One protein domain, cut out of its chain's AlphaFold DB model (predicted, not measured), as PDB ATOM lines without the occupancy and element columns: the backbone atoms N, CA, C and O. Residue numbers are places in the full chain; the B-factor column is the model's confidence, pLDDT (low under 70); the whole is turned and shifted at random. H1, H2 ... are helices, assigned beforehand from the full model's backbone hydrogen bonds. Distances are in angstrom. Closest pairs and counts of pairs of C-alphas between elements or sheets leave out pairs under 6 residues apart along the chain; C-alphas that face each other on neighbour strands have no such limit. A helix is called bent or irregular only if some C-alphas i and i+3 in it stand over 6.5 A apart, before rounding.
ATOM      1  N   LYS A 894     -17.263  45.393  20.016       83.25
ATOM      2  CA  LYS A 894     -15.840  45.003  19.894       83.25
ATOM      3  C   LYS A 894     -14.882  46.050  20.495       83.25
ATOM      4  O   LYS A 894     -13.826  45.692  21.001       83.25
ATOM      5  N   SER A 895     -15.274  47.328  20.473       84.81
ATOM      6  CA  SER A 895     -14.571  48.456  21.103       84.81
ATOM      7  C   SER A 895     -14.866  48.634  22.604       84.81
ATOM      8  O   SER A 895     -14.382  49.588  23.206       84.81
ATOM      9  N   GLY A 896     -15.643  47.739  23.223       87.56
ATOM     10  CA  GLY A 896     -15.927  47.747  24.660       87.56
ATOM     11  C   GLY A 896     -16.909  48.826  25.126       87.56
ATOM     12  O   GLY A 896     -16.847  49.226  26.282       87.56
ATOM     13  N   ILE A 897     -17.804  49.303  24.255       90.75
ATOM     14  CA  ILE A 897     -18.859  50.281  24.583       90.75
ATOM     15  C   ILE A 897     -20.163  49.532  24.872       90.75
ATOM     16  O   ILE A 897     -20.546  48.667  24.085       90.75
ATOM     17  N   LEU A 898     -20.865  49.867  25.959       92.69
ATOM     18  CA  LEU A 898     -22.115  49.209  26.361       92.69
ATOM     19  C   LEU A 898     -23.207  49.300  25.269       92.69
ATOM     20  O   LEU A 898     -23.399  50.356  24.649       92.69
ATOM     21  N   THR A 899     -23.945  48.203  25.064       91.94
ATOM     22  CA  THR A 899     -25.130  48.140  24.186       91.94
ATOM     23  C   THR A 899     -26.234  49.101  24.637       91.94
ATOM     24  O   THR A 899     -26.382  49.368  25.828       91.94
ATOM     25  N   GLU A 900     -27.027  49.618  23.693       90.62
ATOM     26  CA  GLU A 900     -28.160  50.508  24.015       90.62
ATOM     27  C   GLU A 900     -29.444  49.737  24.303       90.62
ATOM     28  O   GLU A 900     -30.335  50.239  24.986       90.62
ATOM     29  N   GLU A 901     -29.541  48.524  23.772       90.81
ATOM     30  CA  GLU A 901     -30.657  47.619  23.971       90.81
ATOM     31  C   GLU A 901     -30.684  47.110  25.419       90.81
ATOM     32  O   GLU A 901     -29.639  46.743  25.966       90.81
ATOM     33  N   ARG A 902     -31.884  47.048  26.020       92.81
ATOM     34  CA  ARG A 902     -32.097  46.416  27.333       92.81
ATOM     35  C   ARG A 902     -31.491  45.003  27.312       92.81
ATOM     36  O   ARG A 902     -31.844  44.234  26.408       92.81
ATOM     37  N   PRO A 903     -30.609  44.649  28.269       92.88
ATOM     38  CA  PRO A 903     -30.067  43.299  28.398       92.88
ATOM     39  C   PRO A 903     -31.165  42.234  28.419       92.88
ATOM     40  O   PRO A 903     -32.283  42.506  28.842       92.88
ATOM     41  N   ARG A 904     -30.836  41.018  27.980       91.19
ATOM     42  CA  ARG A 904     -31.729  39.855  28.040       91.19
ATOM     43  C   ARG A 904     -31.103  38.751  28.906       91.19
ATOM     44  O   ARG A 904     -29.868  38.652  28.916       91.19
ATOM     45  N   PRO A 905     -31.908  37.934  29.611       89.56
ATOM     46  CA  PRO A 905     -31.420  36.780  30.364       89.56
ATOM     47  C   PRO A 905     -30.546  35.846  29.511       89.56
ATOM     48  O   PRO A 905     -30.759  35.702  28.310       89.56
ATOM     49  N   GLY A 906     -29.529  35.230  30.120       83.69
ATOM     50  CA  GLY A 906     -28.503  34.456  29.400       83.69
ATOM     51  C   GLY A 906     -27.338  35.295  28.845       83.69
ATOM     52  O   GLY A 906     -26.392  34.751  28.270       83.69
ATOM     53  N   GLY A 907     -27.360  36.617  29.037       87.38
ATOM     54  CA  GLY A 907     -26.181  37.470  28.885       87.38
ATOM     55  C   GLY A 907     -25.192  37.340  30.053       87.38
ATOM     56  O   GLY A 907     -25.578  37.066  31.186       87.38
ATOM     57  N   ILE A 908     -23.907  37.589  29.787       90.31
ATOM     58  CA  ILE A 908     -22.852  37.701  30.808       90.31
ATOM     59  C   ILE A 908     -23.168  38.883  31.739       90.31
ATOM     60  O   ILE A 908     -23.441  39.969  31.230       90.31
ATOM     61  N   GLU A 909     -23.107  38.682  33.065       91.94
ATOM     62  CA  GLU A 909     -23.433  39.674  34.119       91.94
ATOM     63  C   GLU A 909     -24.802  40.369  33.917       91.94
ATOM     64  O   GLU A 909     -24.904  41.598  33.988       91.94
ATOM     65  N   TYR A 910     -25.852  39.595  33.602       91.88
ATOM     66  CA  TYR A 910     -27.186  40.099  33.240       91.88
ATOM     67  C   TYR A 910     -27.745  41.141  34.224       91.88
ATOM     68  O   TYR A 910     -28.149  42.224  33.802       91.88
ATOM     69  N   GLU A 911     -27.715  40.850  35.523       93.75
ATOM     70  CA  GLU A 911     -28.325  41.660  36.580       93.75
ATOM     71  C   GLU A 911     -27.633  43.026  36.694       93.75
ATOM     72  O   GLU A 911     -28.282  44.068  36.597       93.75
ATOM     73  N   LYS A 912     -26.295  43.025  36.787       94.44
ATOM     74  CA  LYS A 912     -25.465  44.245  36.843       94.44
ATOM     75  C   LYS A 912     -25.632  45.102  35.592       94.44
ATOM     76  O   LYS A 912     -25.631  46.328  35.658       94.44
ATOM     77  N   ARG A 913     -25.778  44.463  34.426       94.19
ATOM     78  CA  ARG A 913     -26.047  45.168  33.170       94.19
ATOM     79  C   ARG A 913     -27.446  45.761  33.131       94.19
ATOM     80  O   ARG A 913     -27.594  46.836  32.562       94.19
ATOM     81  N   LEU A 914     -28.455  45.084  33.678       94.75
ATOM     82  CA  LEU A 914     -29.825  45.593  33.730       94.75
ATOM     83  C   LEU A 914     -29.916  46.799  34.675       94.75
ATOM     84  O   LEU A 914     -30.479  47.822  34.295       94.75
ATOM     85  N   GLU A 915     -29.282  46.722  35.845       95.50
ATOM     86  CA  GLU A 915     -29.119  47.845  36.777       95.50
ATOM     87  C   GLU A 915     -28.410  49.036  36.109       95.50
ATOM     88  O   GLU A 915     -28.952  50.142  36.060       95.50
ATOM     89  N   ALA A 916     -27.240  48.804  35.503       93.81
ATOM     90  CA  ALA A 916     -26.487  49.846  34.808       93.81
ATOM     91  C   ALA A 916     -27.241  50.419  33.590       93.81
ATOM     92  O   ALA A 916     -27.138  51.613  33.306       93.81
ATOM     93  N   TRP A 917     -28.026  49.602  32.880       94.81
ATOM     94  CA  TRP A 917     -28.885  50.056  31.786       94.81
ATOM     95  C   TRP A 917     -30.037  50.925  32.305       94.81
ATOM     96  O   TRP A 917     -30.272  51.993  31.742       94.81
ATOM     97  N   ASN A 918     -30.698  50.540  33.402       94.75
ATOM     98  CA  ASN A 918     -31.742  51.344  34.047       94.75
ATOM     99  C   ASN A 918     -31.191  52.711  34.491       94.75
ATOM    100  O   ASN A 918     -31.771  53.746  34.158       94.75
ATOM    101  N   ALA A 919     -30.024  52.732  35.145       93.38
ATOM    102  CA  ALA A 919     -29.352  53.959  35.584       93.38
ATOM    103  C   ALA A 919     -28.958  54.905  34.427       93.38
ATOM    104  O   ALA A 919     -28.838  56.114  34.625       93.38
ATOM    105  N   LEU A 920     -28.782  54.384  33.206       93.62
ATOM    106  CA  LEU A 920     -28.494  55.185  32.010       93.62
ATOM    107  C   LEU A 920     -29.736  55.820  31.358       93.62
ATOM    108  O   LEU A 920     -29.569  56.767  30.584       93.62
ATOM    109  N   GLN A 921     -30.958  55.335  31.612       93.12
ATOM    110  CA  GLN A 921     -32.142  55.813  30.877       93.12
ATOM    111  C   GLN A 921     -32.465  57.300  31.107       93.12
ATOM    112  O   GLN A 921     -32.729  57.982  30.113       93.12
ATOM    113  N   PRO A 922     -32.377  57.861  32.335       93.25
ATOM    114  CA  PRO A 922     -32.579  59.296  32.543       93.25
ATOM    115  C   PRO A 922     -31.556  60.142  31.773       93.25
ATOM    116  O   PRO A 922     -31.920  61.136  31.141       93.25
ATOM    117  N   LEU A 923     -30.284  59.719  31.758       90.62
ATOM    118  CA  LEU A 923     -29.208  60.412  31.040       90.62
ATOM    119  C   LEU A 923     -29.442  60.422  29.525       90.62
ATOM    120  O   LEU A 923     -29.165  61.429  28.884       90.62
ATOM    121  N   LYS A 924     -30.010  59.354  28.948       89.88
ATOM    122  CA  LYS A 924     -30.270  59.275  27.499       89.88
ATOM    123  C   LYS A 924     -31.152  60.417  26.973       89.88
ATOM    124  O   LYS A 924     -30.992  60.817  25.824       89.88
ATOM    125  N   GLN A 925     -32.067  60.926  27.801       88.25
ATOM    126  CA  GLN A 925     -32.983  62.018  27.446       88.25
ATOM    127  C   GLN A 925     -32.484  63.402  27.894       88.25
ATOM    128  O   GLN A 925     -32.862  64.403  27.292       88.25
ATOM    129  N   THR A 926     -31.662  63.470  28.948       92.62
ATOM    130  CA  THR A 926     -31.263  64.731  29.605       92.62
ATOM    131  C   THR A 926     -29.861  65.210  29.240       92.62
ATOM    132  O   THR A 926     -29.664  66.407  29.053       92.62
ATOM    133  N   ASP A 927     -28.899  64.297  29.097       94.31
ATOM    134  CA  ASP A 927     -27.530  64.593  28.671       94.31
ATOM    135  C   ASP A 927     -26.964  63.439  27.809       94.31
ATOM    136  O   ASP A 927     -26.343  62.491  28.315       94.31
ATOM    137  N   PRO A 928     -27.130  63.523  26.473       91.12
ATOM    138  CA  PRO A 928     -26.564  62.560  25.535       91.12
ATOM    139  C   PRO A 928     -25.027  62.480  25.549       91.12
ATOM    140  O   PRO A 928     -24.474  61.466  25.108       91.12
ATOM    141  N   ALA A 929     -24.315  63.503  26.038       92.38
ATOM    142  CA  ALA A 929     -22.860  63.471  26.159       92.38
ATOM    143  C   ALA A 929     -22.440  62.647  27.385       92.38
ATOM    144  O   ALA A 929     -21.639  61.718  27.245       92.38
ATOM    145  N   ALA A 930     -23.049  62.891  28.551       92.00
ATOM    146  CA  ALA A 930     -22.846  62.075  29.749       92.00
ATOM    147  C   ALA A 930     -23.272  60.613  29.530       92.00
ATOM    148  O   ALA A 930     -22.525  59.704  29.896       92.00
ATOM    149  N   TYR A 931     -24.405  60.364  28.859       93.06
ATOM    150  CA  TYR A 931     -24.844  59.017  28.463       93.06
ATOM    151  C   TYR A 931     -23.760  58.271  27.664       93.06
ATOM    152  O   TYR A 931     -23.378  57.148  28.005       93.06
ATOM    153  N   ASN A 932     -23.205  58.908  26.627       92.56
ATOM    154  CA  ASN A 932     -22.193  58.293  25.767       92.56
ATOM    155  C   ASN A 932     -20.790  58.231  26.394       92.56
ATOM    156  O   ASN A 932     -19.997  57.370  26.008       92.56
ATOM    157  N   ALA A 933     -20.477  59.083  27.374       93.06
ATOM    158  CA  ALA A 933     -19.289  58.930  28.210       93.06
ATOM    159  C   ALA A 933     -19.434  57.721  29.149       93.06
ATOM    160  O   ALA A 933     -18.593  56.821  29.142       93.06
ATOM    161  N   ARG A 934     -20.544  57.639  29.890       94.38
ATOM    162  CA  ARG A 934     -20.810  56.593  30.889       94.38
ATOM    163  C   ARG A 934     -20.880  55.188  30.274       94.38
ATOM    164  O   ARG A 934     -20.343  54.238  30.840       94.38
ATOM    165  N   ARG A 935     -21.429  55.055  29.060       94.75
ATOM    166  CA  ARG A 935     -21.415  53.801  28.274       94.75
ATOM    167  C   ARG A 935     -20.019  53.257  27.943       94.75
ATOM    168  O   ARG A 935     -19.913  52.076  27.617       94.75
ATOM    169  N   LYS A 936     -18.968  54.085  27.991       94.31
ATOM    170  CA  LYS A 936     -17.572  53.664  27.768       94.31
ATOM    171  C   LYS A 936     -16.885  53.193  29.053       94.31
ATOM    172  O   LYS A 936     -15.920  52.444  28.962       94.31
ATOM    173  N   THR A 937     -17.359  53.615  30.230       94.75
ATOM    174  CA  THR A 937     -16.736  53.264  31.520       94.75
ATOM    175  C   THR A 937     -17.396  52.040  32.161       94.75
ATOM    176  O   THR A 937     -16.687  51.120  32.571       94.75
ATOM    177  N   ILE A 938     -18.738  51.964  32.143       94.19
ATOM    178  CA  ILE A 938     -19.526  50.859  32.725       94.19
ATOM    179  C   ILE A 938     -18.975  49.461  32.379       94.19
ATOM    180  O   ILE A 938     -18.845  48.657  33.299       94.19
ATOM    181  N   PRO A 939     -18.608  49.128  31.121       93.50
ATOM    182  CA  PRO A 939     -18.149  47.779  30.782       93.50
ATOM    183  C   PRO A 939     -16.919  47.297  31.564       93.50
ATOM    184  O   PRO A 939     -16.801  46.096  31.800       93.50
ATOM    185  N   ARG A 940     -16.034  48.204  32.002       94.31
ATOM    186  CA  ARG A 940     -14.920  47.873  32.909       94.31
ATOM    187  C   ARG A 940     -15.368  47.817  34.367       94.31
ATOM    188  O   ARG A 940     -15.000  46.896  35.081       94.31
ATOM    189  N   GLU A 941     -16.210  48.758  34.793       94.19
ATOM    190  CA  GLU A 941     -16.730  48.836  36.169       94.19
ATOM    191  C   GLU A 941     -17.497  47.576  36.596       94.19
ATOM    192  O   GLU A 941     -17.360  47.134  37.733       94.19
ATOM    193  N   ILE A 942     -18.269  46.970  35.684       93.06
ATOM    194  CA  ILE A 942     -19.016  45.726  35.944       93.06
ATOM    195  C   ILE A 942     -18.280  44.457  35.470       93.06
ATOM    196  O   ILE A 942     -18.846  43.365  35.528       93.06
ATOM    197  N   GLY A 943     -17.025  44.577  35.014       90.38
ATOM    198  CA  GLY A 943     -16.154  43.446  34.671       90.38
ATOM    199  C   GLY A 943     -16.573  42.634  33.438       90.38
ATOM    200  O   GLY A 943     -16.366  41.420  33.409       90.38
ATOM    201  N   ILE A 944     -17.184  43.271  32.429       91.25
ATOM    202  CA  ILE A 944     -17.546  42.626  31.147       91.25
ATOM    203  C   ILE A 944     -16.582  42.959  30.000       91.25
ATOM    204  O   ILE A 944     -16.524  42.209  29.028       91.25
ATOM    205  N   TYR A 945     -15.796  44.036  30.101       88.94
ATOM    206  CA  TYR A 945     -14.831  44.440  29.073       88.94
ATOM    207  C   TYR A 945     -13.771  43.356  28.847       88.94
ATOM    208  O   TYR A 945     -13.431  43.017  27.716       88.94
ATOM    209  N   GLU A 946     -13.284  42.748  29.920       88.69
ATOM    210  CA  GLU A 946     -12.311  41.658  29.912       88.69
ATOM    211  C   GLU A 946     -12.952  40.366  29.364       88.69
ATOM    212  O   GLU A 946     -12.304  39.573  28.687       88.69
ATOM    213  N   LYS A 947     -14.270  40.204  29.554       84.88
ATOM    214  CA  LYS A 947     -15.071  39.061  29.083       84.88
ATOM    215  C   LYS A 947     -15.557  39.201  27.630       84.88
ATOM    216  O   LYS A 947     -16.159  38.263  27.111       84.88
ATOM    217  N   ARG A 948     -15.266  40.321  26.942       83.38
ATOM    218  CA  ARG A 948     -15.775  40.671  25.591       83.38
ATOM    219  C   ARG A 948     -15.493  39.646  24.481       83.38
ATOM    220  O   ARG A 948     -16.126  39.718  23.429       83.38
ATOM    221  N   GLY A 949     -14.555  38.720  24.700       81.94
ATOM    222  CA  GLY A 949     -14.217  37.624  23.786       81.94
ATOM    223  C   GLY A 949     -14.917  36.283  24.058       81.94
ATOM    224  O   GLY A 949     -14.799  35.383  23.223       81.94
ATOM    225  N   LYS A 950     -15.640  36.106  25.181       85.12
ATOM    226  CA  LYS A 950     -16.337  34.836  25.467       85.12
ATOM    227  C   LYS A 950     -17.420  34.597  24.403       85.12
ATOM    228  O   LYS A 950     -18.168  35.509  24.056       85.12
ATOM    229  N   ARG A 951     -17.493  33.365  23.886       88.69
ATOM    230  CA  ARG A 951     -18.518  32.931  22.925       88.69
ATOM    231  C   ARG A 951     -19.789  32.463  23.670       88.69
ATOM    232  O   ARG A 951     -19.639  31.744  24.659       88.69
TER     233      ARG A 951
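Overview. This is residues 894 to 951 of the 1023 residues of the protein "Fe2OG dioxygenase domain-containing protein" of Neohortaea acidophila (UniProt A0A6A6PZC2). Picture a helical hairpin: two helices, H1 and H2, side by side and running opposite ways, with a loop segment, residues 894 to 909, crossing over one face of the pair from the H2 side to the H1 side and turning into H1. After H2, residues 942 to 951 trail on beyond the open end of the hairpin, away from its tight turn. The printed part has 58 residues, with two named helices, H1 then H2 along the chain, and no named strand; the class is all helix. The whole is compact, with a radius of gyration of the C-alphas of 11.1 A, yet elongated in outline, spanning 34 by 22 by 16 A.

Arrangement. Begin with H1, residues 910 to 926, the longest helix, and look for a kink of 31 degrees near residue 919. It touches H2, residues 928 to 941, and the closest C-alphas of the two, those of Leu 923 and Tyr 931, are 5.3 A apart. Their lines stand at a shallow tilt of 17 degrees and run opposite ways, and the two form a helical hairpin. In the backbones, 10 of 13 O i to N i+4 pairs are within hydrogen-bond range in H1 and 6 of 10 in H2.

Along the chain. Find C-alpha 910 at (-27.186, 40.099, 33.240); from there H1 runs 25.2 A to C-alpha 926 at (-31.263, 64.731, 29.605). H1 is only just irregular: C-alphas 919 and 922 are 6.9 A apart. H2 then runs 20.0 A from Pro 928 to C-alpha 941 at (-16.730, 48.836, 36.169). It too is only just irregular, with C-alphas 936 and 939 6.6 A apart.

Size, cuts and confidence. The two C-alphas farthest apart, those of Thr 926 and Arg 951, are 34.9 A apart. The printed part has no cut, and the link from H1 to H2 is tight, with 1 residue. The mean pLDDT of the printed part is 91.3, and no printed residue is under 70.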